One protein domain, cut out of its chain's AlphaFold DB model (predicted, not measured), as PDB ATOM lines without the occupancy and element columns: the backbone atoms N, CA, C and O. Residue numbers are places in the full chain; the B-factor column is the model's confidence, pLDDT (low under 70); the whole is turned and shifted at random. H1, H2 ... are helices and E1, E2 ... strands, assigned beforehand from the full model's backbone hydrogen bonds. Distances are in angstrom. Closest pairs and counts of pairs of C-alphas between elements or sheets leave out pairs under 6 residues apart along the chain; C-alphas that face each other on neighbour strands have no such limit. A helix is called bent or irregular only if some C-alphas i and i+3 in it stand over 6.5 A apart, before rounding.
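Overview. This is residues 2 to 180 of the 350 residues of an uncharacterized protein of Defluviimonas alba (UniProt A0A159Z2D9). A six-stranded antiparallel sheet has one helix on each face, H1 crossing its strands and H2 running along them, three layers of helix, sheet and helix; a two-stranded hairpin, E5 and E6, packs on H2, with H2 between E6 and the sheet's strand E8. At one end of the long axis residues 104 to 112 stick out, and at the other the long loop of residues 13 to 35 reaches to Gln 26. The printed part has 179 residues, under half of them in named elements, which follow as E1 E2 H1 E3 E4 E5 E6 E7 E8 H2; the large sheet's order is E1 E4 E3 E7 E8 E2, and the class is mixed, helices and strands. It is compact by its radius of gyration of the C-alphas, 17.3 A, yet elongated, spanning 60 by 33 by 33 A.

Along the chain. Start in the large sheet with E7, residues 136 to 143, 23.1 A long from C-alpha 136 at (156.285, 121.015, 343.762). Beside it look for E8, residues 146 to 152, 20.6 A, and E3, residues 75 to 80, 16.3 A; then E4, residues 86 to 90, E2, residues 36 to 40, and E1, residues 10 to 12. Find C-alpha 46 at (157.635, 115.060, 362.246); H1 runs from there to residue 63, 25.6 A, and is only just irregular, with C-alphas 48 and 51 6.9 A apart. H2, residues 162 to 177, 22.3 A, ends at C-alpha 177 at (150.062, 129.701, 366.961). E5 is residues 96 to 101, 14.9 A, and E6 is residues 118 to 125, 17.4 A, which bends by 60 degrees at residue 122.

Arrangement. The large sheet is twisted, its C-alphas up to 4.1 A off the best plane; E1 and E2 are its edge strands. In the hairpin E7 and E8, N 139 and O 150 are 2.8 A apart; N 78 of E3 and O 138 of E7 are also 2.8 A apart. In the hairpin E3 and E4, look at N 89 and O 77, 2.8 A. At the edges, N 10 and O 88 join E1 and E4 within hydrogen-bond range at 2.9 A, as do N 39 and O 149 for E2 and E8. H1 is on the sheet at a height of 9.5 A, across the strands, at 66 degrees to E3 on the local plane; the closest C-alphas of H1 and E1 are those of Phe 60 and Leu 12, 6.6 A. On the opposite face H2, at a height of 8.8 A, runs along the strands, at 12 degrees to E8 on the local plane; their closest C-alphas are those of Met 176 and Arg 146, 6.0 A. The C-alphas of Ala 123 in E6 and Gly 170 in H2, the closest of the two, are 3.8 A apart. In the hairpin E5 and E6, N 98 and O 123 are 2.9 A apart. Every O i to N i+4 pair is within hydrogen-bond range in H2, and 12 of 14 in H1.

Size, cuts and confidence. The C-alphas of Gln 26 and Pro 108, 61.1 A apart, are the two farthest apart. The printed part has no cut; the links E1 to E2, H1 to E3 and E5 to E6 are long. The mean pLDDT of the printed part is 92.3, with residues 2 to 3 under 70.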
ATOM      1  N   LEU A   2     154.032 147.153 349.711       53.56
ATOM      2  CA  LEU A   2     153.682 146.550 351.015       53.56
ATOM      3  C   LEU A   2     154.395 145.229 351.340       53.56
ATOM      4  O   LEU A   2     154.409 144.830 352.497       53.56
ATOM      5  N   ALA A   3     155.011 144.589 350.349       60.25
ATOM      6  CA  ALA A   3     155.925 143.472 350.538       60.25
ATOM      7  C   ALA A   3     157.000 143.493 349.441       60.25
ATOM      8  O   ALA A   3     156.769 144.007 348.344       60.25
ATOM      9  N   GLY A   4     158.156 142.925 349.763       74.50
ATOM     10  CA  GLY A   4     159.283 142.643 348.881       74.50
ATOM     11  C   GLY A   4     160.045 141.459 349.478       74.50
ATOM     12  O   GLY A   4     160.037 141.300 350.700       74.50
ATOM     13  N   ASN A   5     160.671 140.615 348.656       85.94
ATOM     14  CA  ASN A   5     161.561 139.574 349.180       85.94
ATOM     15  C   ASN A   5     162.757 140.233 349.886       85.94
ATOM     16  O   ASN A   5     163.273 141.246 349.415       85.94
ATOM     17  N   LEU A   6     163.229 139.646 350.989       86.88
ATOM     18  CA  LEU A   6     164.396 140.160 351.727       86.88
ATOM     19  C   LEU A   6     165.732 139.815 351.035       86.88
ATOM     20  O   LEU A   6     166.798 140.239 351.477       86.88
ATOM     21  N   GLY A   7     165.681 139.051 349.943       90.69
ATOM     22  CA  GLY A   7     166.791 138.804 349.029       90.69
ATOM     23  C   GLY A   7     166.492 137.657 348.065       90.69
ATOM     24  O   GLY A   7     165.486 136.967 348.201       90.69
ATOM     25  N   GLU A   8     167.403 137.429 347.121       94.19
ATOM     26  CA  GLU A   8     167.252 136.412 346.071       94.19
ATOM     27  C   GLU A   8     167.283 134.961 346.593       94.19
ATOM     28  O   GLU A   8     167.999 134.677 347.573       94.19
ATOM     29  N   PRO A   9     166.573 134.026 345.922       96.69
ATOM     30  CA  PRO A   9     166.601 132.605 346.238       96.69
ATOM     31  C   PRO A   9     167.933 131.969 345.848       96.69
ATOM     32  O   PRO A   9     168.604 132.379 344.898       96.69
ATOM     33  N   ILE A  10     168.285 130.889 346.539       97.12
ATOM     34  CA  ILE A  10     169.367 130.004 346.115       97.12
ATOM     35  C   ILE A  10     168.828 129.170 344.947       97.12
ATOM     36  O   ILE A  10     167.872 128.410 345.107       97.12
ATOM     37  N   ARG A  11     169.417 129.342 343.762       97.56
ATOM     38  CA  ARG A  11     169.056 128.599 342.547       97.56
ATOM     39  C   ARG A  11     169.725 127.226 342.578       97.56
ATOM     40  O   ARG A  11     170.950 127.143 342.570       97.56
ATOM     41  N   LEU A  12     168.917 126.171 342.606       97.56
ATOM     42  CA  LEU A  12     169.348 124.774 342.639       97.56
ATOM     43  C   LEU A  12     169.102 124.101 341.280       97.56
ATOM     44  O   LEU A  12     168.231 124.521 340.512       97.56
ATOM     45  N   LYS A  13     169.841 123.024 341.006       96.00
ATOM     46  CA  LYS A  13     169.684 122.166 339.821       96.00
ATOM     47  C   LYS A  13     169.516 120.708 340.233       96.00
ATOM     48  O   LYS A  13     169.952 120.328 341.318       96.00
ATOM     49  N   ASP A  14     168.903 119.918 339.354       94.81
ATOM     50  CA  ASP A  14     168.790 118.459 339.460       94.81
ATOM     51  C   ASP A  14     168.191 117.972 340.801       94.81
ATOM     52  O   ASP A  14     168.602 116.958 341.372       94.81
ATOM     53  N   VAL A  15     167.194 118.702 341.318       96.00
ATOM     54  CA  VAL A  15     166.569 118.472 342.631       96.00
ATOM     55  C   VAL A  15     165.572 117.310 342.560       96.00
ATOM     56  O   VAL A  15     164.356 117.485 342.492       96.00
ATOM     57  N   GLN A  16     166.107 116.090 342.584       92.06
ATOM     58  CA  GLN A  16     165.352 114.832 342.522       92.06
ATOM     59  C   GLN A  16     164.733 114.443 343.882       92.06
ATOM     60  O   GLN A  16     165.019 113.380 344.435       92.06
ATOM     61  N   LEU A  17     163.885 115.311 344.447       94.25
ATOM     62  CA  LEU A  17     163.159 115.054 345.697       94.25
ATOM     63  C   LEU A  17     161.720 114.582 345.414       94.25
ATOM     64  O   LEU A  17     160.871 115.370 345.009       94.25
ATOM     65  N   VAL A  18     161.447 113.294 345.654       92.25
ATOM     66  CA  VAL A  18     160.153 112.645 345.333       92.25
ATOM     67  C   VAL A  18     159.227 112.406 346.534       92.25
ATOM     68  O   VAL A  18     158.073 112.031 346.347       92.25
ATOM     69  N   GLY A  19     159.711 112.596 347.766       93.81
ATOM     70  CA  GLY A  19     158.937 112.372 348.992       93.81
ATOM     71  C   GLY A  19     159.704 111.630 350.085       93.81
ATOM     72  O   GLY A  19     160.932 111.572 350.077       93.81
ATOM     73  N   VAL A  20     158.962 111.062 351.037       94.44
ATOM     74  CA  VAL A  20     159.490 110.325 352.200       94.44
ATOM     75  C   VAL A  20     159.188 108.834 352.064       94.44
ATOM     76  O   VAL A  20     158.026 108.457 351.952       94.44
ATOM     77  N   SER A  21     160.194 107.962 352.140       93.06
ATOM     78  CA  SER A  21     159.978 106.508 352.176       93.06
ATOM     79  C   SER A  21     159.182 106.085 353.420       93.06
ATOM     80  O   SER A  21     159.623 106.323 354.544       93.06
ATOM     81  N   VAL A  22     158.045 105.412 353.227       89.50
ATOM     82  CA  VAL A  22     157.185 104.889 354.311       89.50
ATOM     83  C   VAL A  22     157.883 103.754 355.072       89.50
ATOM     84  O   VAL A  22     157.699 103.589 356.277       89.50
ATOM     85  N   THR A  23     158.693 102.965 354.365       88.06
ATOM     86  CA  THR A  23     159.414 101.796 354.878       88.06
ATOM     87  C   THR A  23     160.879 101.828 354.451       88.06
ATOM     88  O   THR A  23     161.226 102.370 353.402       88.06
ATOM     89  N   ALA A  24     161.750 101.211 355.251       88.31
ATOM     90  CA  ALA A  24     163.110 100.901 354.825       88.31
ATOM     91  C   ALA A  24     163.104  99.725 353.832       88.31
ATOM     92  O   ALA A  24     162.292  98.806 353.952       88.31
ATOM     93  N   SER A  25     164.033  99.734 352.878       90.56
ATOM     94  CA  SER A  25     164.226  98.663 351.894       90.56
ATOM     95  C   SER A  25     165.705  98.560 351.514       90.56
ATOM     96  O   SER A  25     166.488  99.474 351.779       90.56
ATOM     97  N   GLN A  26     166.107  97.436 350.922       91.06
ATOM     98  CA  GLN A  26     167.478  97.252 350.439       91.06
ATOM     99  C   GLN A  26     167.693  97.974 349.100       91.06
ATOM    100  O   GLN A  26     166.740  98.323 348.403       91.06
ATOM    101  N   ARG A  27     168.954  98.196 348.708       89.38
ATOM    102  CA  ARG A  27     169.295  98.854 347.436       89.38
ATOM    103  C   ARG A  27     168.692  98.084 346.252       89.38
ATOM    104  O   ARG A  27     169.024  96.923 346.046       89.38
ATOM    105  N   GLY A  28     167.849  98.753 345.464       91.56
ATOM    106  CA  GLY A  28     167.123  98.154 344.334       91.56
ATOM    107  C   GLY A  28     165.766  97.536 344.698       91.56
ATOM    108  O   GLY A  28     165.021  97.154 343.801       91.56
ATOM    109  N   GLY A  29     165.416  97.472 345.986       90.62
ATOM    110  CA  GLY A  29     164.064  97.150 346.434       90.62
ATOM    111  C   GLY A  29     163.099  98.323 346.238       90.62
ATOM    112  O   GLY A  29     163.503  99.487 346.211       90.62
ATOM    113  N   GLN A  30     161.809  98.016 346.120       92.06
ATOM    114  CA  GLN A  30     160.747  99.024 346.064       92.06
ATOM    115  C   GLN A  30     160.397  99.532 347.475       92.06
ATOM    116  O   GLN A  30     160.608  98.831 348.470       92.06
ATOM    117  N   VAL A  31     159.852 100.750 347.547       93.00
ATOM    118  CA  VAL A  31     159.294 101.382 348.753       93.00
ATOM    119  C   VAL A  31     158.029 102.152 348.391       93.00
ATOM    120  O   VAL A  31     157.956 102.756 347.321       93.00
ATOM    121  N   SER A  32     157.057 102.188 349.300       92.62
ATOM    122  CA  SER A  32     156.003 103.205 349.252       92.62
ATOM    123  C   SER A  32     156.586 104.554 349.674       92.62
ATOM    124  O   SER A  32     157.449 104.607 350.556       92.62
ATOM    125  N   VAL A  33     156.104 105.645 349.082       94.12
ATOM    126  CA  VAL A  33     156.587 107.009 349.345       94.12
ATOM    127  C   VAL A  33     155.404 107.908 349.693       94.12
ATOM    128  O   VAL A  33     154.422 107.949 348.956       94.12
ATOM    129  N   TYR A  34     155.496 108.651 350.796       95.81
ATOM    130  CA  TYR A  34     154.621 109.790 351.047       95.81
ATOM    131  C   TYR A  34     155.052 110.943 350.139       95.81
ATOM    132  O   TYR A  34     156.105 111.546 350.358       95.81
ATOM    133  N   THR A  35     154.243 111.235 349.123       96.25
ATOM    134  CA  THR A  35     154.428 112.345 348.175       96.25
ATOM    135  C   THR A  35     153.893 113.673 348.708       96.25
ATOM    136  O   THR A  35     154.390 114.727 348.326       96.25
ATOM    137  N   LYS A  36     152.916 113.643 349.621       96.62
ATOM    138  CA  LYS A  36     152.265 114.827 350.198       96.62
ATOM    139  C   LYS A  36     152.031 114.649 351.695       96.62
ATOM    140  O   LYS A  36     151.603 113.575 352.120       96.62
ATOM    141  N   MET A  37     152.303 115.678 352.498       96.88
ATOM    142  CA  MET A  37     152.095 115.637 353.950       96.88
ATOM    143  C   MET A  37     151.987 117.035 354.577       96.88
ATOM    144  O   MET A  37     152.516 118.013 354.055       96.88
ATOM    145  N   ALA A  38     151.319 117.106 355.728       97.69
ATOM    146  CA  ALA A  38     151.214 118.279 356.587       97.69
ATOM    147  C   ALA A  38     151.368 117.821 358.047       97.69
ATOM    148  O   ALA A  38     150.565 117.011 358.502       97.69
ATOM    149  N   LEU A  39     152.401 118.293 358.748       97.12
ATOM    150  CA  LEU A  39     152.728 117.925 360.134       97.12
ATOM    151  C   LEU A  39     153.158 119.144 360.954       97.12
ATOM    152  O   LEU A  39     153.674 120.123 360.412       97.12
ATOM    153  N   THR A  40     153.054 119.018 362.273       96.81
ATOM    154  CA  THR A  40     153.631 119.923 363.272       96.81
ATOM    155  C   THR A  40     154.662 119.215 364.156       96.81
ATOM    156  O   THR A  40     154.740 117.991 364.187       96.81
ATOM    157  N   SER A  41     155.428 119.975 364.935       95.44
ATOM    158  CA  SER A  41     156.327 119.474 365.984       95.44
ATOM    159  C   SER A  41     155.613 118.727 367.116       95.44
ATOM    160  O   SER A  41     156.277 118.108 367.943       95.44
ATOM    161  N   ASP A  42     154.282 118.768 367.166       90.81
ATOM    162  CA  ASP A  42     153.490 118.006 368.132       90.81
ATOM    163  C   ASP A  42     153.212 116.572 367.602       90.81
ATOM    164  O   ASP A  42     152.896 115.661 368.369       90.81
ATOM    165  N   ASP A  43     153.411 116.328 366.298       92.38
ATOM    166  CA  ASP A  43     153.251 115.026 365.651       92.38
ATOM    167  C   ASP A  43     154.527 114.171 365.758       92.38
ATOM    168  O   ASP A  43     155.574 114.489 365.191       92.38
ATOM    169  N   ALA A  44     154.442 112.985 366.369       92.44
ATOM    170  CA  ALA A  44     155.585 112.066 366.512       92.44
ATOM    171  C   ALA A  44     156.191 111.561 365.176       92.44
ATOM    172  O   ALA A  44     157.256 110.933 365.165       92.44
ATOM    173  N   MET A  45     155.524 111.806 364.042       93.31
ATOM    174  CA  MET A  45     156.057 111.544 362.702       93.31
ATOM    175  C   MET A  45     157.007 112.655 362.219       93.31
ATOM    176  O   MET A  45     157.947 112.354 361.487       93.31
ATOM    177  N   PHE A  46     156.838 113.903 362.674       95.81
ATOM    178  CA  PHE A  46     157.635 115.060 362.246       95.81
ATOM    179  C   PHE A  46     159.129 114.830 362.484       95.81
ATOM    180  O   PHE A  46     159.926 114.894 361.549       95.81
ATOM    181  N   TYR A  47     159.500 114.433 363.703       94.19
ATOM    182  CA  TYR A  47     160.890 114.164 364.093       94.19
ATOM    183  C   TYR A  47     161.558 113.041 363.286       94.19
ATOM    184  O   TYR A  47     162.773 113.056 363.108       94.19
ATOM    185  N   LYS A  48     160.779 112.088 362.754       92.81
ATOM    186  CA  LYS A  48     161.292 110.997 361.907       92.81
ATOM    187  C   LYS A  48     161.610 111.453 360.480       92.81
ATOM    188  O   LYS A  48     162.353 110.772 359.783       92.81
ATOM    189  N   ILE A  49     161.035 112.577 360.047       94.81
ATOM    190  CA  ILE A  49     161.087 113.068 358.664       94.81
ATOM    191  C   ILE A  49     161.978 114.308 358.542       94.81
ATOM    192  O   ILE A  49     162.781 114.403 357.613       94.81
ATOM    193  N   ILE A  50     161.858 115.252 359.480       94.69
ATOM    194  CA  ILE A  50     162.445 116.592 359.369       94.69
ATOM    195  C   ILE A  50     163.973 116.574 359.239       94.69
ATOM    196  O   ILE A  50     164.518 117.369 358.477       94.69
ATOM    197  N   GLY A  51     164.666 115.642 359.904       92.81
ATOM    198  CA  GLY A  51     166.122 115.497 359.787       92.81
ATOM    199  C   GLY A  51     166.562 115.046 358.390       92.81
ATOM    200  O   GLY A  51     167.486 115.623 357.820       92.81
ATOM    201  N   GLY A  52     165.855 114.077 357.796       93.12
ATOM    202  CA  GLY A  52     166.119 113.621 356.427       93.12
ATOM    203  C   GLY A  52     165.823 114.700 355.385       93.12
ATOM    204  O   GLY A  52     166.635 114.932 354.492       93.12
ATOM    205  N   MET A  53     164.704 115.416 355.540       94.56
ATOM    206  CA  MET A  53     164.346 116.537 354.663       94.56
ATOM    207  C   MET A  53     165.338 117.702 354.777       94.56
ATOM    208  O   MET A  53     165.810 118.203 353.759       94.56
ATOM    209  N   SER A  54     165.727 118.089 355.996       94.44
ATOM    210  CA  SER A  54     166.714 119.156 356.221       94.44
ATOM    211  C   SER A  54     168.076 118.797 355.625       94.44
ATOM    212  O   SER A  54     168.662 119.613 354.916       94.44
ATOM    213  N   GLY A  55     168.540 117.558 355.830       94.88
ATOM    214  CA  GLY A  55     169.788 117.057 355.251       94.88
ATOM    215  C   GLY A  55     169.771 117.013 353.719       94.88
ATOM    216  O   GLY A  55     170.762 117.381 353.090       94.88
ATOM    217  N   ALA A  56     168.642 116.647 353.100       94.75
ATOM    218  CA  ALA A  56     168.487 116.695 351.645       94.75
ATOM    219  C   ALA A  56     168.573 118.138 351.108       94.75
ATOM    220  O   ALA A  56     169.341 118.405 350.185       94.75
ATOM    221  N   ILE A  57     167.851 119.080 351.727       95.94
ATOM    222  CA  ILE A  57     167.872 120.509 351.359       95.94
ATOM    223  C   ILE A  57     169.288 121.092 351.502       95.94
ATOM    224  O   ILE A  57     169.764 121.786 350.602       95.94
ATOM    225  N   GLN A  58     169.986 120.772 352.597       95.81
ATOM    226  CA  GLN A  58     171.380 121.169 352.811       95.81
ATOM    227  C   GLN A  58     172.318 120.565 351.762       95.81
ATOM    228  O   GLN A  58     173.184 121.278 351.261       95.81
ATOM    229  N   GLY A  59     172.116 119.302 351.375       95.38
ATOM    230  CA  GLY A  59     172.868 118.651 350.303       95.38
ATOM    231  C   GLY A  59     172.733 119.372 348.960       95.38
ATOM    232  O   GLY A  59     173.744 119.709 348.345       95.38
ATOM    233  N   PHE A  60     171.506 119.686 348.524       96.06
ATOM    234  CA  PHE A  60     171.282 120.422 347.270       96.06
ATOM    235  C   PHE A  60     171.906 121.831 347.300       96.06
ATOM    236  O   PHE A  60     172.536 122.257 346.327       96.06
ATOM    237  N   ALA A  61     171.782 122.545 348.424       95.12
ATOM    238  CA  ALA A  61     172.393 123.862 348.604       95.12
ATOM    239  C   ALA A  61     173.934 123.795 348.587       95.12
ATOM    240  O   ALA A  61     174.576 124.592 347.903       95.12
ATOM    241  N   GLN A  62     174.526 122.798 349.254       95.06
ATOM    242  CA  GLN A  62     175.974 122.586 349.300       95.06
ATOM    243  C   GLN A  62     176.555 122.205 347.929       95.06
ATOM    244  O   GLN A  62     177.607 122.725 347.559       95.06
ATOM    245  N   VAL A  63     175.863 121.367 347.146       93.25
ATOM    246  CA  VAL A  63     176.217 121.085 345.737       93.25
ATOM    247  C   VAL A  63     176.165 122.359 344.886       93.25
ATOM    248  O   VAL A  63     176.988 122.542 343.992       93.25
ATOM    249  N   SER A  64     175.262 123.283 345.218       91.88
ATOM    250  CA  SER A  64     175.155 124.611 344.595       91.88
ATOM    251  C   SER A  64     176.138 125.647 345.179       91.88
ATOM    252  O   SER A  64     176.044 126.832 344.866       91.88
ATOM    253  N   GLY A  65     177.083 125.224 346.032       93.12
ATOM    254  CA  GLY A  65     178.124 126.071 346.623       93.12
ATOM    255  C   GLY A  65     177.685 126.935 347.813       93.12
ATOM    256  O   GLY A  65     178.472 127.763 348.270       93.12
ATOM    257  N   VAL A  66     176.464 126.764 348.334       93.44
ATOM    258  CA  VAL A  66     175.893 127.616 349.391       93.44
ATOM    259  C   VAL A  66     175.613 126.814 350.663       93.44
ATOM    260  O   VAL A  66     174.750 125.940 350.694       93.44
ATOM    261  N   GLY A  67     176.308 127.143 351.754       91.12
ATOM    262  CA  GLY A  67     176.005 126.593 353.078       91.12
ATOM    263  C   GLY A  67     174.743 127.221 353.678       91.12
ATOM    264  O   GLY A  67     174.654 128.444 353.773       91.12
ATOM    265  N   VAL A  68     173.785 126.397 354.118       93.12
ATOM    266  CA  VAL A  68     172.521 126.845 354.739       93.12
ATOM    267  C   VAL A  68     172.267 126.161 356.086       93.12
ATOM    268  O   VAL A  68     172.530 124.970 356.259       93.12
ATOM    269  N   SER A  69     171.732 126.910 357.055       90.44
ATOM    270  CA  SER A  69     171.403 126.416 358.401       90.44
ATOM    271  C   SER A  69     169.885 126.341 358.576       90.44
ATOM    272  O   SER A  69     169.249 127.291 359.024       90.44
ATOM    273  N   ILE A  70     169.306 125.200 358.194       92.50
ATOM    274  CA  ILE A  70     167.851 124.964 358.214       92.50
ATOM    275  C   ILE A  70     167.294 125.010 359.647       92.50
ATOM    276  O   ILE A  70     166.246 125.598 359.882       92.50
ATOM    277  N   GLU A  71     168.041 124.483 360.621       87.62
ATOM    278  CA  GLU A  71     167.683 124.444 362.052       87.62
ATOM    279  C   GLU A  71     167.460 125.828 362.687       87.62
ATOM    280  O   GLU A  71     166.778 125.951 363.707       87.62
ATOM    281  N   ARG A  72     168.079 126.871 362.120       89.44
ATOM    282  CA  ARG A  72     168.016 128.246 362.637       89.44
ATOM    283  C   ARG A  72     166.986 129.112 361.923       89.44
ATOM    284  O   ARG A  72     166.664 130.175 362.448       89.44
ATOM    285  N   ALA A  73     166.499 128.671 360.768       94.06
ATOM    286  CA  ALA A  73     165.581 129.442 359.952       94.06
ATOM    287  C   ALA A  73     164.190 129.544 360.594       94.06
ATOM    288  O   ALA A  73     163.715 128.617 361.259       94.06
ATOM    289  N   SER A  74     163.522 130.668 360.356       95.19
ATOM    290  CA  SER A  74     162.097 130.844 360.652       95.19
ATOM    291  C   SER A  74     161.221 130.343 359.501       95.19
ATOM    292  O   SER A  74     160.094 129.897 359.718       95.19
ATOM    293  N   THR A  75     161.712 130.417 358.263       96.94
ATOM    294  CA  THR A  75     160.993 129.986 357.057       96.94
ATOM    295  C   THR A  75     161.961 129.420 356.022       96.94
ATOM    296  O   THR A  75     162.874 130.108 355.567       96.94
ATOM    297  N   VAL A  76     161.722 128.179 355.598       98.12
ATOM    298  CA  VAL A  76     162.401 127.547 354.462       98.12
ATOM    299  C   VAL A  76     161.357 127.099 353.453       98.12
ATOM    300  O   VAL A  76     160.619 126.154 353.716       98.12
ATOM    301  N   LEU A  77     161.317 127.760 352.300       98.50
ATOM    302  CA  LEU A  77     160.469 127.395 351.167       98.50
ATOM    303  C   LEU A  77     161.355 126.880 350.029       98.50
ATOM    304  O   LEU A  77     162.217 127.601 349.530       98.50
ATOM    305  N   LEU A  78     161.114 125.648 349.597       98.50
ATOM    306  CA  LEU A  78     161.691 125.054 348.396       98.50
ATOM    307  C   LEU A  78     160.592 124.931 347.334       98.50
ATOM    308  O   LEU A  78     159.582 124.278 347.585       98.50
ATOM    309  N   VAL A  79     160.802 125.525 346.156       98.38
ATOM    310  CA  VAL A  79     159.911 125.418 344.985       98.38
ATOM    311  C   VAL A  79     160.659 124.702 343.864       98.38
ATOM    312  O   VAL A  79     161.577 125.264 343.274       98.38
ATOM    313  N   ILE A  80     160.289 123.453 343.584       98.31
ATOM    314  CA  ILE A  80     160.890 122.587 342.563       98.31
ATOM    315  C   ILE A  80     160.068 122.688 341.277       98.31
ATOM    316  O   ILE A  80     158.893 122.319 341.251       98.31
ATOM    317  N   LYS A  81     160.703 123.153 340.203       97.75
ATOM    318  CA  LYS A  81     160.100 123.384 338.888       97.75
ATOM    319  C   LYS A  81     159.945 122.080 338.087       97.75
ATOM    320  O   LYS A  81     160.555 121.059 338.440       97.75
ATOM    321  N   PRO A  82     159.147 122.049 336.999       96.19
ATOM    322  CA  PRO A  82     158.926 120.834 336.212       96.19
ATOM    323  C   PRO A  82     160.219 120.202 335.676       96.19
ATOM    324  O   PRO A  82     160.330 118.978 335.676       96.19
ATOM    325  N   ASP A  83     161.215 121.021 335.329       96.50
ATOM    326  CA  ASP A  83     162.545 120.632 334.827       96.50
ATOM    327  C   ASP A  83     163.538 120.150 335.911       96.50
ATOM    328  O   ASP A  83     164.696 119.881 335.606       96.50
ATOM    329  N   ALA A  84     163.096 120.041 337.169       96.12
ATOM    330  CA  ALA A  84     163.912 119.736 338.351       96.12
ATOM    331  C   ALA A  84     164.993 120.783 338.703       96.12
ATOM    332  O   ALA A  84     165.829 120.532 339.577       96.12
ATOM    333  N   SER A  85     164.943 121.988 338.123       97.88
ATOM    334  CA  SER A  85     165.513 123.165 338.788       97.88
ATOM    335  C   SER A  85     164.686 123.515 340.034       97.88
ATOM    336  O   SER A  85     163.534 123.088 340.170       97.88
ATOM    337  N   ALA A  86     165.252 124.267 340.979       98.19
ATOM    338  CA  ALA A  86     164.481 124.739 342.128       98.19
ATOM    339  C   ALA A  86     164.938 126.098 342.669       98.19
ATOM    340  O   ALA A  86     166.085 126.518 342.502       98.19
ATOM    341  N   GLU A  87     164.027 126.758 343.375       98.25
ATOM    342  CA  GLU A  87     164.286 127.937 344.195       98.25
ATOM    343  C   GLU A  87     164.245 127.552 345.671       98.25
ATOM    344  O   GLU A  87     163.212 127.105 346.168       98.25
ATOM    345  N   LEU A  88     165.356 127.746 346.381       98.31
ATOM    346  CA  LEU A  88     165.425 127.595 347.829       98.31
ATOM    347  C   LEU A  88     165.492 128.972 348.497       98.31
ATOM    348  O   LEU A  88     166.496 129.686 348.425       98.31
ATOM    349  N   TRP A  89     164.414 129.321 349.184       97.75
ATOM    350  CA  TRP A  89     164.268 130.525 349.983       97.75
ATOM    351  C   TRP A  89     164.478 130.177 351.460       97.75
ATOM    352  O   TRP A  89     163.743 129.364 352.014       97.75
ATOM    353  N   VAL A  90     165.457 130.808 352.111       97.06
ATOM    354  CA  VAL A  90     165.714 130.685 353.559       97.06
ATOM    355  C   VAL A  90     165.616 132.084 354.156       97.06
ATOM    356  O   VAL A  90     166.401 132.949 353.775       97.06
ATOM    357  N   ASP A  91     164.606 132.317 354.998       95.88
ATOM    358  CA  ASP A  91     164.260 133.599 355.646       95.88
ATOM    359  C   ASP A  91     164.145 134.820 354.703       95.88
ATOM    360  O   ASP A  91     164.242 135.971 355.126       95.88
ATOM    361  N   LYS A  92     163.930 134.572 353.404       95.00
ATOM    362  CA  LYS A  92     163.956 135.591 352.339       95.00
ATOM    363  C   LYS A  92     162.654 135.773 351.570       95.00
ATOM    364  O   LYS A  92     162.414 136.874 351.073       95.00
ATOM    365  N   ALA A  93     161.849 134.719 351.436       94.94
ATOM    366  CA  ALA A  93     160.574 134.801 350.731       94.94
ATOM    367  C   ALA A  93     159.612 135.709 351.504       94.94
ATOM    368  O   ALA A  93     159.399 135.522 352.702       94.94
ATOM    369  N   ALA A  94     159.009 136.676 350.816       93.88
ATOM    370  CA  ALA A  94     157.926 137.466 351.374       93.88
ATOM    371  C   ALA A  94     156.734 136.546 351.671       93.88
ATOM    372  O   ALA A  94     156.177 135.944 350.755       93.88
ATOM    373  N   MET A  95     156.346 136.442 352.943       94.81
ATOM    374  CA  MET A  95     155.211 135.635 353.390       94.81
ATOM    375  C   MET A  95     154.011 136.531 353.707       94.81
ATOM    376  O   MET A  95     154.121 137.479 354.483       94.81
ATOM    377  N   VAL A  96     152.850 136.202 353.145       94.81
ATOM    378  CA  VAL A  96     151.558 136.817 353.464       94.81
ATOM    379  C   VAL A  96     150.707 135.806 354.222       94.81
ATOM    380  O   VAL A  96     150.450 134.702 353.747       94.81
ATOM    381  N   VAL A  97     150.250 136.192 355.414       94.00
ATOM    382  CA  VAL A  97     149.328 135.389 356.225       94.00
ATOM    383  C   VAL A  97     147.927 135.968 356.072       94.00
ATOM    384  O   VAL A  97     147.635 137.055 356.568       94.00
ATOM    385  N   HIS A  98     147.044 135.240 355.393       93.12
ATOM    386  CA  HIS A  98     145.652 135.644 355.209       93.12
ATOM    387  C   HIS A  98     144.875 135.401 356.499       93.12
ATOM    388  O   HIS A  98     144.690 134.258 356.917       93.12
ATOM    389  N   GLN A  99     144.407 136.473 357.133       90.38
ATOM    390  CA  GLN A  99     143.735 136.425 358.433       90.38
ATOM    391  C   GLN A  99     142.293 136.922 358.336       90.38
ATOM    392  O   GLN A  99     141.987 137.879 357.625       90.38
ATOM    393  N   ARG A 100     141.392 136.300 359.103       87.00
ATOM    394  CA  ARG A 100     140.067 136.863 359.384       87.00
ATOM    395  C   ARG A 100     140.158 137.687 360.658       87.00
ATOM    396  O   ARG A 100     140.672 137.193 361.656       87.00
ATOM    397  N   LEU A 101     139.601 138.892 360.649       86.81
ATOM    398  CA  LEU A 101     139.526 139.749 361.833       86.81
ATOM    399  C   LEU A 101     138.188 139.585 362.574       86.81
ATOM    400  O   LEU A 101     137.175 139.179 362.000       86.81
ATOM    401  N   LYS A 102     138.189 139.930 363.864       82.44
ATOM    402  CA  LYS A 102     136.997 140.091 364.713       82.44
ATOM    403  C   LYS A 102     136.258 141.400 364.416       82.44
ATOM    404  O   LYS A 102     135.069 141.502 364.713       82.44
ATOM    405  N   ARG A 103     136.927 142.394 363.822       81.69
ATOM    406  CA  ARG A 103     136.298 143.642 363.360       81.69
ATOM    407  C   ARG A 103     135.539 143.381 362.042       81.69
ATOM    408  O   ARG A 103     136.118 142.759 361.152       81.69
ATOM    409  N   PRO A 104     134.270 143.806 361.900       75.25
ATOM    410  CA  PRO A 104     133.517 143.637 360.660       75.25
ATOM    411  C   PRO A 104     133.976 144.620 359.569       75.25
ATOM    412  O   PRO A 104     134.224 145.790 359.841       75.25
ATOM    413  N   GLY A 105     134.010 144.156 358.315       75.12
ATOM    414  CA  GLY A 105     134.234 145.011 357.140       75.12
ATOM    415  C   GLY A 105     135.708 145.246 356.788       75.12
ATOM    416  O   GLY A 105     136.604 144.583 357.306       75.12
ATOM    417  N   ALA A 106     135.954 146.172 355.857       74.88
ATOM    418  CA  ALA A 106     137.303 146.579 355.468       74.88
ATOM    419  C   ALA A 106     137.845 147.638 356.440       74.88
ATOM    420  O   ALA A 106     137.154 148.609 356.745       74.88
ATOM    421  N   MET A 107     139.088 147.480 356.903       77.88
ATOM    422  CA  MET A 107     139.741 148.500 357.729       77.88
ATOM    423  C   MET A 107     140.358 149.605 356.855       77.88
ATOM    424  O   MET A 107     141.001 149.283 355.852       77.88
ATOM    425  N   PRO A 108     140.242 150.890 357.238       79.69
ATOM    426  CA  PRO A 108     140.984 151.974 356.600       79.69
ATOM    427  C   PRO A 108     142.502 151.752 356.657       79.69
ATOM    428  O   PRO A 108     143.034 151.272 357.663       79.69
ATOM    429  N   GLY A 109     143.218 152.148 355.601       81.12
ATOM    430  CA  GLY A 109     144.684 152.126 355.586       81.12
ATOM    431  C   GLY A 109     145.274 152.937 356.746       81.12
ATOM    432  O   GLY A 109     144.789 154.021 357.056       81.12
ATOM    433  N   GLY A 110     146.298 152.394 357.411       80.19
ATOM    434  CA  GLY A 110     146.882 152.983 358.624       80.19
ATOM    435  C   GLY A 110     146.177 152.608 359.938       80.19
ATOM    436  O   GLY A 110     146.666 152.973 361.004       80.19
ATOM    437  N   THR A 111     145.074 151.849 359.902       82.69
ATOM    438  CA  THR A 111     144.434 151.331 361.124       82.69
ATOM    439  C   THR A 111     145.332 150.308 361.820       82.69
ATOM    440  O   THR A 111     145.618 149.249 361.262       82.69
ATOM    441  N   VAL A 112     145.711 150.581 363.070       82.75
ATOM    442  CA  VAL A 112     146.391 149.600 363.927       82.75
ATOM    443  C   VAL A 112     145.399 148.518 364.375       82.75
ATOM    444  O   VAL A 112     144.285 148.801 364.840       82.75
ATOM    445  N   PHE A 113     145.827 147.266 364.247       84.50
ATOM    446  CA  PHE A 113     145.171 146.086 364.800       84.50
ATOM    447  C   PHE A 113     146.217 145.208 365.491       84.50
ATOM    448  O   PHE A 113     147.404 145.274 365.169       84.50
ATOM    449  N   PHE A 114     145.772 144.413 366.456       83.75
ATOM    450  CA  PHE A 114     146.621 143.555 367.278       83.75
ATOM    451  C   PHE A 114     146.251 142.083 367.074       83.75
ATOM    452  O   PHE A 114     145.212 141.767 366.498       83.75
ATOM    453  N   GLU A 115     147.050 141.159 367.609       79.81
ATOM    454  CA  GLU A 115     146.723 139.724 367.575       79.81
ATOM    455  C   GLU A 115     145.359 139.415 368.223       79.81
ATOM    456  O   GLU A 115     144.620 138.558 367.749       79.81
ATOM    457  N   SER A 116     144.950 140.187 369.236       80.19
ATOM    458  CA  SER A 116     143.616 140.093 369.840       80.19
ATOM    459  C   SER A 116     142.465 140.391 368.869       80.19
ATOM    460  O   SER A 116     141.360 139.894 369.091       80.19
ATOM    461  N   ASP A 117     142.703 141.160 367.798       83.44
ATOM    462  CA  ASP A 117     141.732 141.423 366.727       83.44
ATOM    463  C   ASP A 117     141.644 140.285 365.699       83.44
ATOM    464  O   ASP A 117     140.721 140.285 364.884       83.44
ATOM    465  N   VAL A 118     142.560 139.313 365.714       84.75
ATOM    466  CA  VAL A 118     142.531 138.160 364.804       84.75
ATOM    467  C   VAL A 118     141.497 137.145 365.293       84.75
ATOM    468  O   VAL A 118     141.418 136.816 366.476       84.75
ATOM    469  N   ALA A 119     140.672 136.660 364.368       81.69
ATOM    470  CA  ALA A 119     139.664 135.628 364.589       81.69
ATOM    471  C   ALA A 119     140.075 134.263 364.016       81.69
ATOM    472  O   ALA A 119     139.642 133.243 364.532       81.69
ATOM    473  N   ASP A 120     140.838 134.219 362.919       84.81
ATOM    474  CA  ASP A 120     141.196 132.969 362.232       84.81
ATOM    475  C   ASP A 120     142.401 133.194 361.303       84.81
ATOM    476  O   ASP A 120     142.585 134.302 360.794       84.81
ATOM    477  N   VAL A 121     143.167 132.139 361.023       90.56
ATOM    478  CA  VAL A 121     144.188 132.124 359.959       90.56
ATOM    479  C   VAL A 121     143.654 131.242 358.834       90.56
ATOM    480  O   VAL A 121     143.273 130.099 359.066       90.56
ATOM    481  N   LEU A 122     143.574 131.800 357.626       92.19
ATOM    482  CA  LEU A 122     142.862 131.218 356.485       92.19
ATOM    483  C   LEU A 122     143.798 130.541 355.487       92.19
ATOM    484  O   LEU A 122     143.448 129.507 354.922       92.19
ATOM    485  N   ALA A 123     144.961 131.150 355.250       96.25
ATOM    486  CA  ALA A 123     145.969 130.681 354.311       96.25
ATOM    487  C   ALA A 123     147.333 131.331 354.597       96.25
ATOM    488  O   ALA A 123     147.403 132.398 355.210       96.25
ATOM    489  N   VAL A 124     148.401 130.703 354.110       96.75
ATOM    490  CA  VAL A 124     149.740 131.294 353.975       96.75
ATOM    491  C   VAL A 124     150.106 131.297 352.494       96.75
ATOM    492  O   VAL A 124     149.927 130.289 351.815       96.75
ATOM    493  N   GLU A 125     150.603 132.425 352.004       96.12
ATOM    494  CA  GLU A 125     150.975 132.664 350.610       96.12
ATOM    495  C   GLU A 125     152.384 133.263 350.528       96.12
ATOM    496  O   GLU A 125     152.813 133.987 351.427       96.12
ATOM    497  N   PHE A 126     153.091 132.998 349.429       96.31
ATOM    498  CA  PHE A 126     154.390 133.595 349.119       96.31
ATOM    499  C   PHE A 126     154.292 134.353 347.786       96.31
ATOM    500  O   PHE A 126     154.731 133.834 346.765       96.31
ATOM    501  N   PRO A 127     153.685 135.556 347.743       92.56
ATOM    502  CA  PRO A 127     153.250 136.194 346.490       92.56
ATOM    503  C   PRO A 127     154.397 136.679 345.586       92.56
ATOM    504  O   PRO A 127     154.148 137.198 344.503       92.56
ATOM    505  N   LEU A 128     155.646 136.550 346.044       93.38
ATOM    506  CA  LEU A 128     156.869 136.891 345.312       93.38
ATOM    507  C   LEU A 128     157.807 135.678 345.140       93.38
ATOM    508  O   LEU A 128     158.978 135.851 344.804       93.38
ATOM    509  N   ALA A 129     157.300 134.466 345.376       93.69
ATOM    510  CA  ALA A 129     157.860 133.223 344.861       93.69
ATOM    511  C   ALA A 129     156.866 132.689 343.820       93.69
ATOM    512  O   ALA A 129     155.701 132.448 344.134       93.69
ATOM    513  N   GLU A 130     157.293 132.540 342.568       92.88
ATOM    514  CA  GLU A 130     156.406 132.064 341.504       92.88
ATOM    515  C   GLU A 130     156.109 130.574 341.724       92.88
ATOM    516  O   GLU A 130     156.971 129.738 341.468       92.88
ATOM    517  N   ILE A 131     154.911 130.240 342.216       96.94
ATOM    518  CA  ILE A 131     154.462 128.857 342.452       96.94
ATOM    519  C   ILE A 131     153.343 128.525 341.459       96.94
ATOM    520  O   ILE A 131     152.202 128.961 341.618       96.94
ATOM    521  N   ALA A 132     153.672 127.742 340.434       97.31
ATOM    522  CA  ALA A 132     152.730 127.229 339.444       97.31
ATOM    523  C   ALA A 132     152.105 125.885 339.888       97.31
ATOM    524  O   ALA A 132     152.705 125.167 340.689       97.31
ATOM    525  N   PRO A 133     150.945 125.467 339.342       97.69
ATOM    526  CA  PRO A 133     150.349 124.157 339.646       97.69
ATOM    527  C   PRO A 133     151.233 122.955 339.249       97.69
ATOM    528  O   PRO A 133     151.125 121.872 339.828       97.69
ATOM    529  N   GLN A 134     152.140 123.146 338.287       97.31
ATOM    530  CA  GLN A 134     153.109 122.138 337.845       97.31
ATOM    531  C   GLN A 134     154.364 122.085 338.742       97.31
ATOM    532  O   GLN A 134     155.148 121.138 338.646       97.31
ATOM    533  N   ASP A 135     154.552 123.068 339.630       97.88
ATOM    534  CA  ASP A 135     155.647 123.087 340.604       97.88
ATOM    535  C   ASP A 135     155.343 122.174 341.793       97.88
ATOM    536  O   ASP A 135     154.194 121.830 342.075       97.88
ATOM    537  N   ARG A 136     156.385 121.793 342.527       97.62
ATOM    538  CA  ARG A 136     156.285 121.015 343.762       97.62
ATOM    539  C   ARG A 136     156.967 121.740 344.902       97.62
ATOM    540  O   ARG A 136     158.037 122.307 344.708       97.62
ATOM    541  N   ILE A 137     156.341 121.755 346.074       97.88
ATOM    542  CA  ILE A 137     156.758 122.629 347.174       97.88
ATOM    543  C   ILE A 137     157.029 121.865 348.460       97.88
ATOM    544  O   ILE A 137     156.357 120.887 348.786       97.88
ATOM    545  N   LEU A 138     157.994 122.367 349.220       98.38
ATOM    546  CA  LEU A 138     158.236 121.999 350.608       98.38
ATOM    547  C   LEU A 138     158.391 123.288 351.416       98.38
ATOM    548  O   LEU A 138     159.182 124.156 351.055       98.38
ATOM    549  N   LEU A 139     157.641 123.397 352.509       98.50
ATOM    550  CA  LEU A 139     157.732 124.476 353.486       98.50
ATOM    551  C   LEU A 139     158.100 123.892 354.854       98.50
ATOM    552  O   LEU A 139     157.374 123.054 355.391       98.50
ATOM    553  N   ILE A 140     159.178 124.403 355.444       98.06
ATOM    554  CA  ILE A 140     159.416 124.348 356.887       98.06
ATOM    555  C   ILE A 140     159.121 125.745 357.435       98.06
ATOM    556  O   ILE A 140     159.685 126.731 356.961       98.06
ATOM    557  N   LEU A 141     158.235 125.833 358.422       97.12
ATOM    558  CA  LEU A 141     157.835 127.089 359.062       97.12
ATOM    559  C   LEU A 141     157.977 126.960 360.577       97.12
ATOM    560  O   LEU A 141     157.629 125.921 361.135       97.12
ATOM    561  N   ARG A 142     158.457 128.005 361.248       95.81
ATOM    562  CA  ARG A 142     158.630 128.043 362.702       95.81
ATOM    563  C   ARG A 142     157.799 129.171 363.313       95.81
ATOM    564  O   ARG A 142     157.971 130.324 362.938       95.81
ATOM    565  N   GLU A 143     156.969 128.845 364.301       93.88
ATOM    566  CA  GLU A 143     156.236 129.813 365.133       93.88
ATOM    567  C   GLU A 143     156.717 129.642 366.587       93.88
ATOM    568  O   GLU A 143     156.390 128.672 367.277       93.88
ATOM    569  N   GLY A 144     157.580 130.556 367.043       90.50
ATOM    570  CA  GLY A 144     158.197 130.513 368.375       90.50
ATOM    571  C   GLY A 144     159.116 129.299 368.589       90.50
ATOM    572  O   GLY A 144     160.262 129.279 368.130       90.50
ATOM    573  N   TRP A 145     158.620 128.297 369.319       91.44
ATOM    574  CA  TRP A 145     159.307 127.020 369.581       91.44
ATOM    575  C   TRP A 145     158.713 125.836 368.809       91.44
ATOM    576  O   TRP A 145     159.251 124.734 368.887       91.44
ATOM    577  N   ARG A 146     157.617 126.053 368.073       94.25
ATOM    578  CA  ARG A 146     156.936 125.025 367.285       94.25
ATOM    579  C   ARG A 146     157.345 125.111 365.824       94.25
ATOM    580  O   ARG A 146     157.689 126.183 365.324       94.25
ATOM    581  N   PHE A 147     157.296 123.969 365.156       96.44
ATOM    582  CA  PHE A 147     157.665 123.826 363.754       96.44
ATOM    583  C   PHE A 147     156.538 123.147 362.982       96.44
ATOM    584  O   PHE A 147     155.840 122.290 363.517       96.44
ATOM    585  N   ALA A 148     156.391 123.498 361.714       97.69
ATOM    586  CA  ALA A 148     155.507 122.846 360.765       97.69
ATOM    587  C   ALA A 148     156.314 122.379 359.555       97.69
ATOM    588  O   ALA A 148     157.217 123.079 359.095       97.69
ATOM    589  N   LEU A 149     155.960 121.205 359.039       98.06
ATOM    590  CA  LEU A 149     156.442 120.671 357.773       98.06
ATOM    591  C   LEU A 149     155.234 120.454 356.864       98.06
ATOM    592  O   LEU A 149     154.373 119.623 357.151       98.06
ATOM    593  N   TYR A 150     155.199 121.179 355.754       98.50
ATOM    594  CA  TYR A 150     154.311 120.904 354.635       98.50
ATOM    595  C   TYR A 150     155.145 120.472 353.435       98.50
ATOM    596  O   TYR A 150     156.181 121.075 353.158       98.50
ATOM    597  N   PHE A 151     154.684 119.477 352.686       98.12
ATOM    598  CA  PHE A 151     155.178 119.258 351.334       98.12
ATOM    599  C   PHE A 151     154.092 118.698 350.419       98.12
ATOM    600  O   PHE A 151     153.238 117.920 350.847       98.12
ATOM    601  N   ASP A 152     154.175 119.075 349.148       97.88
ATOM    602  CA  ASP A 152     153.467 118.448 348.041       97.88
ATOM    603  C   ASP A 152     154.452 118.235 346.886       97.88
ATOM    604  O   ASP A 152     154.889 119.173 346.214       97.88
ATOM    605  N   LEU A 153     154.852 116.977 346.724       97.19
ATOM    606  CA  LEU A 153     155.860 116.482 345.791       97.19
ATOM    607  C   LEU A 153     155.242 115.517 344.761       97.19
ATOM    608  O   LEU A 153     155.955 114.909 343.963       97.19
ATOM    609  N   ASP A 154     153.912 115.376 344.752       94.75
ATOM    610  CA  ASP A 154     153.208 114.368 343.964       94.75
ATOM    611  C   ASP A 154     153.136 114.735 342.479       94.75
ATOM    612  O   ASP A 154     152.316 115.546 342.056       94.75
ATOM    613  N   ARG A 155     154.000 114.143 341.654       91.25
ATOM    614  CA  ARG A 155     153.960 114.303 340.187       91.25
ATOM    615  C   ARG A 155     153.063 113.278 339.479       91.25
ATOM    616  O   ARG A 155     153.021 113.267 338.255       91.25
ATOM    617  N   SER A 156     152.373 112.411 340.223       88.31
ATOM    618  CA  SER A 156     151.540 111.332 339.674       88.31
ATOM    619  C   SER A 156     150.055 111.692 339.602       88.31
ATOM    620  O   SER A 156     149.392 111.345 338.627       88.31
ATOM    621  N   ASN A 157     149.547 112.445 340.579       84.56
ATOM    622  CA  ASN A 157     148.125 112.787 340.705       84.56
ATOM    623  C   ASN A 157     147.724 114.113 340.012       84.56
ATOM    624  O   ASN A 157     146.747 114.748 340.404       84.56
ATOM    625  N   GLY A 158     148.451 114.521 338.966       90.62
ATOM    626  CA  GLY A 158     148.169 115.737 338.191       90.62
ATOM    627  C   GLY A 158     148.773 117.008 338.794       90.62
ATOM    628  O   GLY A 158     149.843 116.964 339.395       90.62
ATOM    629  N   ASP A 159     148.116 118.151 338.595       96.19
ATOM    630  CA  ASP A 159     148.584 119.460 339.067       96.19
ATOM    631  C   ASP A 159     148.205 119.740 340.531       96.19
ATOM    632  O   ASP A 159     147.164 119.312 341.031       96.19
ATOM    633  N   MET A 160     149.051 120.501 341.227       96.31
ATOM    634  CA  MET A 160     148.838 120.910 342.614       96.31
ATOM    635  C   MET A 160     147.767 122.010 342.702       96.31
ATOM    636  O   MET A 160     147.943 123.095 342.144       96.31
ATOM    637  N   ASP A 161     146.704 121.796 343.492       96.44
ATOM    638  CA  ASP A 161     145.843 122.899 343.953       96.44
ATOM    639  C   ASP A 161     146.648 123.795 344.910       96.44
ATOM    640  O   ASP A 161     146.700 123.576 346.126       96.44
ATOM    641  N   VAL A 162     147.268 124.829 344.333       96.81
ATOM    642  CA  VAL A 162     148.012 125.882 345.037       96.81
ATOM    643  C   VAL A 162     147.153 126.513 346.137       96.81
ATOM    644  O   VAL A 162     147.646 126.769 347.234       96.81
ATOM    645  N   SER A 163     145.851 126.704 345.902       96.25
ATOM    646  CA  SER A 163     144.946 127.295 346.893       96.25
ATOM    647  C   SER A 163     144.647 126.331 348.048       96.25
ATOM    648  O   SER A 163     144.507 126.774 349.188       96.25
ATOM    649  N   ALA A 164     144.574 125.016 347.813       95.75
ATOM    650  CA  ALA A 164     144.523 124.027 348.897       95.75
ATOM    651  C   ALA A 164     145.826 124.005 349.690       95.75
ATOM    652  O   ALA A 164     145.766 124.026 350.917       95.75
ATOM    653  N   ALA A 165     146.980 124.023 349.019       97.19
ATOM    654  CA  ALA A 165     148.277 124.074 349.683       97.19
ATOM    655  C   ALA A 165     148.392 125.306 350.596       97.19
ATOM    656  O   ALA A 165     148.677 125.167 351.786       97.19
ATOM    657  N   GLN A 166     148.055 126.496 350.087       97.56
ATOM    658  CA  GLN A 166     148.003 127.742 350.859       97.56
ATOM    659  C   GLN A 166     147.079 127.637 352.088       97.56
ATOM    660  O   GLN A 166     147.472 128.032 353.190       97.56
ATOM    661  N   ARG A 167     145.876 127.053 351.939       96.88
ATOM    662  CA  ARG A 167     144.947 126.786 353.059       96.88
ATOM    663  C   ARG A 167     145.534 125.806 354.083       96.88
ATOM    664  O   ARG A 167     145.412 126.046 355.281       96.88
ATOM    665  N   THR A 168     146.200 124.733 353.650       97.44
ATOM    666  CA  THR A 168     146.840 123.759 354.553       97.44
ATOM    667  C   THR A 168     148.018 124.372 355.314       97.44
ATOM    668  O   THR A 168     148.115 124.185 356.525       97.44
ATOM    669  N   MET A 169     148.865 125.167 354.655       97.75
ATOM    670  CA  MET A 169     149.950 125.905 355.316       97.75
ATOM    671  C   MET A 169     149.399 126.922 356.334       97.75
ATOM    672  O   MET A 169     149.920 127.033 357.443       97.75
ATOM    673  N   GLY A 170     148.278 127.584 356.015       96.12
ATOM    674  CA  GLY A 170     147.528 128.416 356.961       96.12
ATOM    675  C   GLY A 170     146.999 127.643 358.172       96.12
ATOM    676  O   GLY A 170     147.130 128.116 359.299       96.12
ATOM    677  N   ALA A 171     146.460 126.439 357.966       94.06
ATOM    678  CA  ALA A 171     145.977 125.581 359.047       94.06
ATOM    679  C   ALA A 171     147.107 125.107 359.981       94.06
ATOM    680  O   ALA A 171     146.914 125.110 361.196       94.06
ATOM    681  N   LEU A 172     148.289 124.778 359.444       96.00
ATOM    682  CA  LEU A 172     149.474 124.426 360.240       96.00
ATOM    683  C   LEU A 172     149.975 125.611 361.079       96.00
ATOM    684  O   LEU A 172     150.196 125.461 362.280       96.00
ATOM    685  N   LEU A 173     150.091 126.807 360.484       95.19
ATOM    686  CA  LEU A 173     150.446 128.020 361.228       95.19
ATOM    687  C   LEU A 173     149.416 128.317 362.329       95.19
ATOM    688  O   LEU A 173     149.791 128.615 363.461       95.19
ATOM    689  N   ARG A 174     148.120 128.160 362.033       91.00
ATOM    690  CA  ARG A 174     147.037 128.299 363.017       91.00
ATOM    691  C   ARG A 174     147.171 127.311 364.177       91.00
ATOM    692  O   ARG A 174     146.978 127.704 365.324       91.00
ATOM    693  N   GLN A 175     147.483 126.049 363.876       89.56
ATOM    694  CA  GLN A 175     147.675 124.999 364.872       89.56
ATOM    695  C   GLN A 175     148.828 125.356 365.810       89.56
ATOM    696  O   GLN A 175     148.610 125.392 367.013       89.56
ATOM    697  N   MET A 176     150.004 125.708 365.276       92.62
ATOM    698  CA  MET A 176     151.159 126.109 366.091       92.62
ATOM    699  C   MET A 176     150.884 127.356 366.938       92.62
ATOM    700  O   MET A 176     151.192 127.372 368.130       92.62
ATOM    701  N   LYS A 177     150.298 128.395 366.329       87.19
ATOM    702  CA  LYS A 177     150.062 129.701 366.961       87.19
ATOM    703  C   LYS A 177     149.092 129.634 368.139       87.19
ATOM    704  O   LYS A 177     149.255 130.359 369.115       87.19
ATOM    705  N   TYR A 178     148.108 128.740 368.065       82.81
ATOM    706  CA  TYR A 178     147.116 128.526 369.119       82.81
ATOM    707  C   TYR A 178     147.304 127.181 369.849       82.81
ATOM    708  O   TYR A 178     146.401 126.721 370.544       82.81
ATOM    709  N   ALA A 179     148.478 126.551 369.741       82.88
ATOM    710  CA  ALA A 179     148.735 125.229 370.315       82.88
ATOM    711  C   ALA A 179     148.631 125.197 371.847       82.88
ATOM    712  O   ALA A 179     148.049 124.261 372.380       82.88
ATOM    713  N   ASP A 180     149.105 126.219 372.568       77.38
ATOM    714  CA  ASP A 180     148.993 126.271 374.042       77.38
ATOM    715  C   ASP A 180     147.533 126.367 374.515       77.38
ATOM    716  O   ASP A 180     147.156 125.851 375.565       77.38
TER     717      ASP A 180